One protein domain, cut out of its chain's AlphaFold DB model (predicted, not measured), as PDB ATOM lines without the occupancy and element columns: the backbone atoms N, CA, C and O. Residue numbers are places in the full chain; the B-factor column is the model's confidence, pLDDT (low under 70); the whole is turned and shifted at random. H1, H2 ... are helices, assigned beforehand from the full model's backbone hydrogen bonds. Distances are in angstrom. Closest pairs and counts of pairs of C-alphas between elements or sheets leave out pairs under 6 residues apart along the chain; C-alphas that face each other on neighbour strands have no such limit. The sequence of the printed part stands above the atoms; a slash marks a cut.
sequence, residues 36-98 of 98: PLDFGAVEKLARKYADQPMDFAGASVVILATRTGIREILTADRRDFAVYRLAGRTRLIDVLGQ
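Overview. This is residues 36 to 98 of the 98 residues of an uncharacterized protein of Betaproteobacteria bacterium RIFCSPLOWO2_12_FULL_65_14 (UniProt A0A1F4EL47). Two helices, H1 and H2, pack crosswise on each other, and on the side of H2 away from H1 lie the short helix H3 and much of a looping chain that folds back. In that looping part residues 72 to 73 run side by side with residues 93 to 94, and the last residues reach the end of the domain far from H1. The printed part has 63 residues, with three named helices in the order H1, H2, H3 and no named strand; the class is all helix, though under half of the residues, 27 of 63, are in named elements. It is compact, with a radius of gyration of the C-alphas of 11.0 A, and spans 33 by 25 by 21 A.

Along the chain. H1 is residues 39 to 48, 14.0 A from first to last C-alpha, and begins with C-alpha 39 at (-47.088, 33.032, -53.247). H2 is residues 56 to 68, 18.1 A long, and ends with C-alpha 68 at (-46.931, 48.555, -46.570). H3 is residues 78 to 81, and C-alpha 81 is at (-33.415, 39.978, -41.233). Residues 82 to 98 hold no named element.

Arrangement. H1 and H2 touch, and their closest C-alphas, those of Val 42 and Ala 59, are 5.9 A apart. Their lines are only just about perpendicular, at 71 degrees. H2 and H3 are close but not clearly touching, with the closest C-alphas, those of Gly 58 and Phe 81, 7.7 A apart. H1 and H3 are apart. Residues 72 to 73 pair with residues 93 to 94, parallel. In H1 and H2 every O i to N i+4 pair is within hydrogen-bond range; H3, with 4 residues, is too short for such a pair.

Size, cuts and confidence. The two C-alphas farthest apart, those of Gly 40 and Gln 98, are 33.5 A apart. The printed part has no cut, and the links H1 to H2 and H2 to H3 are short. The mean pLDDT of the printed part is 90.6; residues 97 to 98 are under 70.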
ATOM      1  N   PRO A  36     -54.467  38.861 -49.259       90.31
ATOM      2  CA  PRO A  36     -53.871  37.589 -49.625       90.31
ATOM      3  C   PRO A  36     -52.357  37.711 -49.814       90.31
ATOM      4  O   PRO A  36     -51.840  38.717 -50.318       90.31
ATOM      5  N   LEU A  37     -51.637  36.668 -49.412       88.81
ATOM      6  CA  LEU A  37     -50.207  36.594 -49.657       88.81
ATOM      7  C   LEU A  37     -49.954  36.194 -51.115       88.81
ATOM      8  O   LEU A  37     -50.528  35.227 -51.615       88.81
ATOM      9  N   ASP A  38     -49.059  36.917 -51.782       92.94
ATOM     10  CA  ASP A  38     -48.584  36.562 -53.118       92.94
ATOM     11  C   ASP A  38     -47.540  35.439 -53.015       92.94
ATOM     12  O   ASP A  38     -46.366  35.671 -52.715       92.94
ATOM     13  N   PHE A  39     -47.967  34.202 -53.274       94.62
ATOM     14  CA  PHE A  39     -47.088  33.032 -53.247       94.62
ATOM     15  C   PHE A  39     -45.996  33.060 -54.328       94.62
ATOM     16  O   PHE A  39     -44.924  32.496 -54.113       94.62
ATOM     17  N   GLY A  40     -46.214  33.748 -55.453       96.56
ATOM     18  CA  GLY A  40     -45.175  33.944 -56.465       96.56
ATOM     19  C   GLY A  40     -44.072  34.874 -55.959       96.56
ATOM     20  O   GLY A  40     -42.884  34.619 -56.169       96.56
ATOM     21  N   ALA A  41     -44.443  35.924 -55.219       94.31
ATOM     22  CA  ALA A  41     -43.482  36.782 -54.532       94.31
ATOM     23  C   ALA A  41     -42.712  36.020 -53.440       94.31
ATOM     24  O   ALA A  41     -41.497  36.201 -53.326       94.31
ATOM     25  N   VAL A  42     -43.387  35.138 -52.689       95.31
ATOM     26  CA  VAL A  42     -42.746  34.251 -51.699       95.31
ATOM     27  C   VAL A  42     -41.701  33.365 -52.363       95.31
ATOM     28  O   VAL A  42     -40.544  33.376 -51.945       95.31
ATOM     29  N   GLU A  43     -42.070  32.640 -53.421       95.62
ATOM     30  CA  GLU A  43     -41.151  31.750 -54.134       95.62
ATOM     31  C   GLU A  43     -39.935  32.520 -54.662       95.62
ATOM     32  O   GLU A  43     -38.787  32.112 -54.471       95.62
ATOM     33  N   LYS A  44     -40.172  33.672 -55.297       95.19
ATOM     34  CA  LYS A  44     -39.105  34.521 -55.830       95.19
ATOM     35  C   LYS A  44     -38.139  34.970 -54.735       95.19
ATOM     36  O   LYS A  44     -36.929  35.013 -54.967       95.19
ATOM     37  N   LEU A  45     -38.656  35.321 -53.560       95.31
ATOM     38  CA  LEU A  45     -37.843  35.762 -52.435       95.31
ATOM     39  C   LEU A  45     -37.040  34.603 -51.830       95.31
ATOM     40  O   LEU A  45     -35.838  34.758 -51.623       95.31
ATOM     41  N   ALA A  46     -37.669  33.440 -51.650       94.19
ATOM     42  CA  ALA A  46     -37.009  32.230 -51.174       94.19
ATOM     43  C   ALA A  46     -35.862  31.810 -52.107       94.19
ATOM     44  O   ALA A  46     -34.762  31.523 -51.650       94.19
ATOM     45  N   ARG A  47     -36.065  31.868 -53.432       95.31
ATOM     46  CA  ARG A  47     -34.995  31.612 -54.414       95.31
ATOM     47  C   ARG A  47     -33.882  32.659 -54.363       95.31
ATOM     48  O   ARG A  47     -32.716  32.316 -54.525       95.31
ATOM     49  N   LYS A  48     -34.227  33.935 -54.161       94.56
ATOM     50  CA  LYS A  48     -33.257  35.040 -54.069       94.56
ATOM     51  C   LYS A  48     -32.320  34.889 -52.867       94.56
ATOM     52  O   LYS A  48     -31.166  35.289 -52.972       94.56
ATOM     53  N   TYR A  49     -32.826  34.366 -51.756       94.56
ATOM     54  CA  TYR A  49     -32.091  34.172 -50.505       94.56
ATOM     55  C   TYR A  49     -31.883  32.687 -50.191       94.56
ATOM     56  O   TYR A  49     -31.877  32.300 -49.028       94.56
ATOM     57  N   ALA A  50     -31.725  31.852 -51.221       92.88
ATOM     58  CA  ALA A  50     -31.593  30.402 -51.064       92.88
ATOM     59  C   ALA A  50     -30.313  29.975 -50.316       92.88
ATOM     60  O   ALA A  50     -30.211  28.840 -49.865       92.88
ATOM     61  N   ASP A  51     -29.336  30.875 -50.199       92.56
ATOM     62  CA  ASP A  51     -28.108  30.723 -49.416       92.56
ATOM     63  C   ASP A  51     -28.270  31.114 -47.933       92.56
ATOM     64  O   ASP A  51     -27.334  30.966 -47.152       92.56
ATOM     65  N   GLN A  52     -29.439  31.626 -47.547       89.31
ATOM     66  CA  GLN A  52     -29.787  32.051 -46.192       89.31
ATOM     67  C   GLN A  52     -30.915  31.159 -45.641       89.31
ATOM     68  O   GLN A  52     -31.664  30.573 -46.426       89.31
ATOM     69  N   PRO A  53     -31.104  31.069 -44.311       85.25
ATOM     70  CA  PRO A  53     -32.177  30.278 -43.703       85.25
ATOM     71  C   PRO A  53     -33.544  30.980 -43.821       85.25
ATOM     72  O   PRO A  53     -34.237  31.191 -42.835       85.25
ATOM     73  N   MET A  54     -33.940  31.394 -45.030       90.25
ATOM     74  CA  MET A  54     -35.246  32.016 -45.237       90.25
ATOM     75  C   MET A  54     -36.355  30.969 -45.163       90.25
ATOM     76  O   MET A  54     -36.464  30.105 -46.035       90.25
ATOM     77  N   ASP A  55     -37.225  31.109 -44.170       88.88
ATOM     78  CA  ASP A  55     -38.478  30.373 -44.084       88.88
ATOM     79  C   ASP A  55     -39.671  31.195 -44.614       88.88
ATOM     80  O   ASP A  55     -39.562  32.351 -45.049       88.88
ATOM     81  N   PHE A  56     -40.847  30.565 -44.619       90.12
ATOM     82  CA  PHE A  56     -42.081  31.180 -45.098       90.12
ATOM     83  C   PHE A  56     -42.502  32.395 -44.258       90.12
ATOM     84  O   PHE A  56     -43.052  33.361 -44.799       90.12
ATOM     85  N   ALA A  57     -42.250  32.381 -42.949       88.12
ATOM     86  CA  ALA A  57     -42.613  33.482 -42.070       88.12
ATOM     87  C   ALA A  57     -41.721  34.703 -42.298       88.12
ATOM     88  O   ALA A  57     -42.244  35.808 -42.472       88.12
ATOM     89  N   GLY A  58     -40.409  34.501 -42.409       91.06
ATOM     90  CA  GLY A  58     -39.446  35.523 -42.792       91.06
ATOM     91  C   GLY A  58     -39.794  36.145 -44.140       91.06
ATOM     92  O   GLY A  58     -39.876  37.372 -44.262       91.06
ATOM     93  N   ALA A  59     -40.111  35.315 -45.139       93.56
ATOM     94  CA  ALA A  59     -40.549  35.796 -46.447       93.56
ATOM     95  C   ALA A  59     -41.843  36.628 -46.362       93.56
ATOM     96  O   ALA A  59     -41.938  37.698 -46.970       93.56
ATOM     97  N   SER A  60     -42.813  36.176 -45.563       92.12
ATOM     98  CA  SER A  60     -44.086  36.872 -45.353       92.12
ATOM     99  C   SER A  60     -43.895  38.262 -44.739       92.12
ATOM    100  O   SER A  60     -44.542  39.213 -45.173       92.12
ATOM    101  N   VAL A  61     -42.971  38.422 -43.781       92.56
ATOM    102  CA  VAL A  61     -42.633  39.736 -43.199       92.56
ATOM    103  C   VAL A  61     -42.026  40.664 -44.237       92.56
ATOM    104  O   VAL A  61     -42.427  41.820 -44.331       92.56
ATOM    105  N   VAL A  62     -41.071  40.178 -45.033       94.38
ATOM    106  CA  VAL A  62     -40.411  40.995 -46.061       94.38
ATOM    107  C   VAL A  62     -41.418  41.457 -47.119       94.38
ATOM    108  O   VAL A  62     -41.369  42.611 -47.553       94.38
ATOM    109  N   ILE A  63     -42.352  40.591 -47.517       94.62
ATOM    110  CA  ILE A  63     -43.428  40.934 -48.458       94.62
ATOM    111  C   ILE A  63     -44.372  41.966 -47.843       94.62
ATOM    112  O   ILE A  63     -44.663  42.977 -48.485       94.62
ATOM    113  N   LEU A  64     -44.794  41.768 -46.591       93.75
ATOM    114  CA  LEU A  64     -45.660  42.713 -45.890       93.75
ATOM    115  C   LEU A  64     -44.995  44.090 -45.741       93.75
ATOM    116  O   LEU A  64     -45.611  45.110 -46.046       93.75
ATOM    117  N   ALA A  65     -43.724  44.124 -45.342       94.56
ATOM    118  CA  ALA A  65     -42.926  45.344 -45.248       94.56
ATOM    119  C   ALA A  65     -42.773  46.034 -46.613       94.56
ATOM    120  O   ALA A  65     -42.866  47.256 -46.720       94.56
ATOM    121  N   THR A  66     -42.595  45.254 -47.685       93.81
ATOM    122  CA  THR A  66     -42.514  45.785 -49.054       93.81
ATOM    123  C   THR A  66     -43.833  46.422 -49.485       93.81
ATOM    124  O   THR A  66     -43.819  47.504 -50.065       93.81
ATOM    125  N   ARG A  67     -44.967  45.775 -49.195       92.06
ATOM    126  CA  ARG A  67     -46.298  46.255 -49.589       92.06
ATOM    127  C   ARG A  67     -46.748  47.472 -48.782       92.06
ATOM    128  O   ARG A  67     -47.338  48.385 -49.347       92.06
ATOM    129  N   THR A  68     -46.484  47.483 -47.478       92.25
ATOM    130  CA  THR A  68     -46.931  48.555 -46.570       92.25
ATOM    131  C   THR A  68     -45.959  49.731 -46.500       92.25
ATOM    132  O   THR A  68     -46.331  50.806 -46.040       92.25
ATOM    133  N   GLY A  69     -44.703  49.540 -46.916       92.81
ATOM    134  CA  GLY A  69     -43.630  50.518 -46.729       92.81
ATOM    135  C   GLY A  69     -43.108  50.602 -45.289       92.81
ATOM    136  O   GLY A  69     -42.178  51.368 -45.027       92.81
ATOM    137  N   ILE A  70     -43.658  49.812 -44.362       93.50
ATOM    138  CA  ILE A  70     -43.210  49.748 -42.970       93.50
ATOM    139  C   ILE A  70     -41.896  48.971 -42.923       93.50
ATOM    140  O   ILE A  70     -41.824  47.812 -43.324       93.50
ATOM    141  N   ARG A  71     -40.835  49.624 -42.442       94.31
ATOM    142  CA  ARG A  71     -39.484  49.037 -42.372       94.31
ATOM    143  C   ARG A  71     -39.094  48.596 -40.969       94.31
ATOM    144  O   ARG A  71     -38.119  47.869 -40.817       94.31
ATOM    145  N   GLU A  72     -39.824  49.080 -39.978       94.25
ATOM    146  CA  GLU A  72     -39.652  48.756 -38.572       94.25
ATOM    147  C   GLU A  72     -40.298  47.403 -38.301       94.25
ATOM    148  O   GLU A  72     -41.478  47.191 -38.583       94.25
ATOM    149  N   ILE A  73     -39.501  46.471 -37.796       92.06
ATOM    150  CA  ILE A  73     -39.932  45.120 -37.467       92.06
ATOM    151  C   ILE A  73     -39.505  44.784 -36.048       92.06
ATOM    152  O   ILE A  73     -38.531  45.319 -35.526       92.06
ATOM    153  N   LEU A  74     -40.227  43.849 -35.449       88.81
ATOM    154  CA  LEU A  74     -39.847  43.196 -34.210       88.81
ATOM    155  C   LEU A  74     -39.407  41.776 -34.569       88.81
ATOM    156  O   LEU A  74     -40.207  41.026 -35.131       88.81
ATOM    157  N   THR A  75     -38.160  41.401 -34.287       85.00
ATOM    158  CA  THR A  75     -37.681  40.046 -34.602       85.00
ATOM    159  C   THR A  75     -36.673  39.524 -33.581       85.00
ATOM    160  O   THR A  75     -35.850  40.277 -33.062       85.00
ATOM    161  N   ALA A  76     -36.727  38.219 -33.303       82.50
ATOM    162  CA  ALA A  76     -35.678  37.518 -32.564       82.50
ATOM    163  C   ALA A  76     -34.502  37.131 -33.489       82.50
ATOM    164  O   ALA A  76     -33.350  37.098 -33.055       82.50
ATOM    165  N   ASP A  77     -34.768  36.946 -34.784       84.69
ATOM    166  CA  ASP A  77     -33.823  36.448 -35.790       84.69
ATOM    167  C   ASP A  77     -33.082  37.594 -36.485       84.69
ATOM    168  O   ASP A  77     -33.058  37.742 -37.710       84.69
ATOM    169  N   ARG A  78     -32.458  38.459 -35.679       88.12
ATOM    170  CA  ARG A  78     -31.787  39.684 -36.156       88.12
ATOM    171  C   ARG A  78     -30.803  39.434 -37.292       88.12
ATOM    172  O   ARG A  78     -30.673  40.267 -38.185       88.12
ATOM    173  N   ARG A  79     -30.077  38.314 -37.233       88.62
ATOM    174  CA  ARG A  79     -29.052  37.964 -38.226       88.62
ATOM    175  C   ARG A  79     -29.667  37.747 -39.602       88.62
ATOM    176  O   ARG A  79     -29.141  38.290 -40.568       88.62
ATOM    177  N   ASP A  80     -30.799  37.060 -39.665       88.94
ATOM    178  CA  ASP A  80     -31.455  36.701 -40.920       88.94
ATOM    179  C   ASP A  80     -32.068  37.949 -41.565       88.94
ATOM    180  O   ASP A  80     -31.777  38.303 -42.714       88.94
ATOM    181  N   PHE A  81     -32.803  38.732 -40.770       91.94
ATOM    182  CA  PHE A  81     -33.415  39.978 -41.233       91.94
ATOM    183  C   PHE A  81     -32.402  41.084 -41.574       91.94
ATOM    184  O   PHE A  81     -32.703  41.959 -42.393       91.94
ATOM    185  N   ALA A  82     -31.179  41.039 -41.033       91.38
ATOM    186  CA  ALA A  82     -30.114  41.983 -41.376       91.38
ATOM    187  C   ALA A  82     -29.606  41.835 -42.822       91.38
ATOM    188  O   ALA A  82     -29.006  42.777 -43.362       91.38
ATOM    189  N   VAL A  83     -29.849  40.697 -43.480       93.31
ATOM    190  CA  VAL A  83     -29.420  40.434 -44.866       93.31
ATOM    191  C   VAL A  83     -30.522  40.758 -45.879       93.31
ATOM    192  O   VAL A  83     -30.234  41.181 -47.005       93.31
ATOM    193  N   TYR A  84     -31.789  40.645 -45.481       93.94
ATOM    194  CA  TYR A  84     -32.925  40.892 -46.364       93.94
ATOM    195  C   TYR A  84     -33.046  42.366 -46.759       93.94
ATOM    196  O   TYR A  84     -32.719  43.291 -46.011       93.94
ATOM    197  N   ARG A  85     -33.455  42.602 -48.008       94.00
ATOM    198  CA  ARG A  85     -33.529  43.936 -48.611       94.00
ATOM    199  C   ARG A  85     -34.874  44.138 -49.280       94.00
ATOM    200  O   ARG A  85     -35.276  43.316 -50.106       94.00
ATOM    201  N   LEU A  86     -35.484  45.277 -48.976       93.56
ATOM    202  CA  LEU A  86     -36.664  45.793 -49.660       93.56
ATOM    203  C   LEU A  86     -36.268  46.427 -51.007       93.56
ATOM    204  O   LEU A  86     -35.087  46.463 -51.388       93.56
ATOM    205  N   ALA A  87     -37.259  46.958 -51.725       87.50
ATOM    206  CA  ALA A  87     -37.031  47.746 -52.932       87.50
ATOM    207  C   ALA A  87     -36.008  48.878 -52.689       87.50
ATOM    208  O   ALA A  87     -35.886  49.429 -51.589       87.50
ATOM    209  N   GLY A  88     -35.203  49.177 -53.713       88.69
ATOM    210  CA  GLY A  88     -34.132  50.175 -53.609       88.69
ATOM    211  C   GLY A  88     -32.958  49.771 -52.706       88.69
ATOM    212  O   GLY A  88     -32.168  50.625 -52.327       88.69
ATOM    213  N   ARG A  89     -32.818  48.478 -52.362       88.69
ATOM    214  CA  ARG A  89     -31.780  47.949 -51.446       88.69
ATOM    215  C   ARG A  89     -31.899  48.486 -50.013       88.69
ATOM    216  O   ARG A  89     -30.923  48.478 -49.262       88.69
ATOM    217  N   THR A  90     -33.099  48.906 -49.625       94.50
ATOM    218  CA  THR A  90     -33.392  49.412 -48.281       94.50
ATOM    219  C   THR A  90     -33.366  48.276 -47.254       94.50
ATOM    220  O   THR A  90     -33.761  47.148 -47.561       94.50
ATOM    221  N   ARG A  91     -32.882  48.562 -46.040       94.56
ATOM    222  CA  ARG A  91     -32.823  47.602 -44.926       94.56
ATOM    223  C   ARG A  91     -34.092  47.661 -44.075       94.56
ATOM    224  O   ARG A  91     -34.710  48.718 -43.970       94.56
ATOM    225  N   LEU A  92     -34.427  46.530 -43.463       94.94
ATOM    226  CA  LEU A  92     -35.350  46.473 -42.331       94.94
ATOM    227  C   LEU A  92     -34.643  46.984 -41.068       94.94
ATOM    228  O   LEU A  92     -33.414  46.912 -40.972       94.94
ATOM    229  N   ILE A  93     -35.416  47.519 -40.131       94.19
ATOM    230  CA  ILE A  93     -34.950  48.090 -38.867       94.19
ATOM    231  C   ILE A  93     -35.569  47.258 -37.747       94.19
ATOM    232  O   ILE A  93     -36.786  47.264 -37.590       94.19
ATOM    233  N   ASP A  94     -34.745  46.537 -36.988       91.31
ATOM    234  CA  ASP A  94     -35.219  45.861 -35.779       91.31
ATOM    235  C   ASP A  94     -35.359  46.874 -34.639       91.31
ATOM    236  O   ASP A  94     -34.375  47.486 -34.220       91.31
ATOM    237  N   VAL A  95     -36.577  47.035 -34.128       88.69
ATOM    238  CA  VAL A  95     -36.876  47.988 -33.051       88.69
ATOM    239  C   VAL A  95     -36.465  47.477 -31.667       88.69
ATOM    240  O   VAL A  95     -36.373  48.271 -30.739       88.69
ATOM    241  N   LEU A  96     -36.169  46.178 -31.510       77.56
ATOM    242  CA  LEU A  96     -35.628  45.631 -30.256       77.56
ATOM    243  C   LEU A  96     -34.124  45.876 -30.087       77.56
ATOM    244  O   LEU A  96     -33.585  45.635 -29.008       77.56
ATOM    245  N   GLY A  97     -33.422  46.205 -31.172       64.88
ATOM    246  CA  GLY A  97     -31.963  46.327 -31.218       64.88
ATOM    247  C   GLY A  97     -31.435  47.750 -31.030       64.88
ATOM    248  O   GLY A  97     -30.265  47.975 -31.339       64.88
ATOM    249  N   GLN A  98     -32.292  48.684 -30.604       52.97
ATOM    250  CA  GLN A  98     -31.935  50.065 -30.253       52.97
ATOM    251  C   GLN A  98     -31.291  50.126 -28.867       52.97
ATOM    252  O   GLN A  98     -31.790  49.425 -27.957       52.97
TER     253      GLN A  98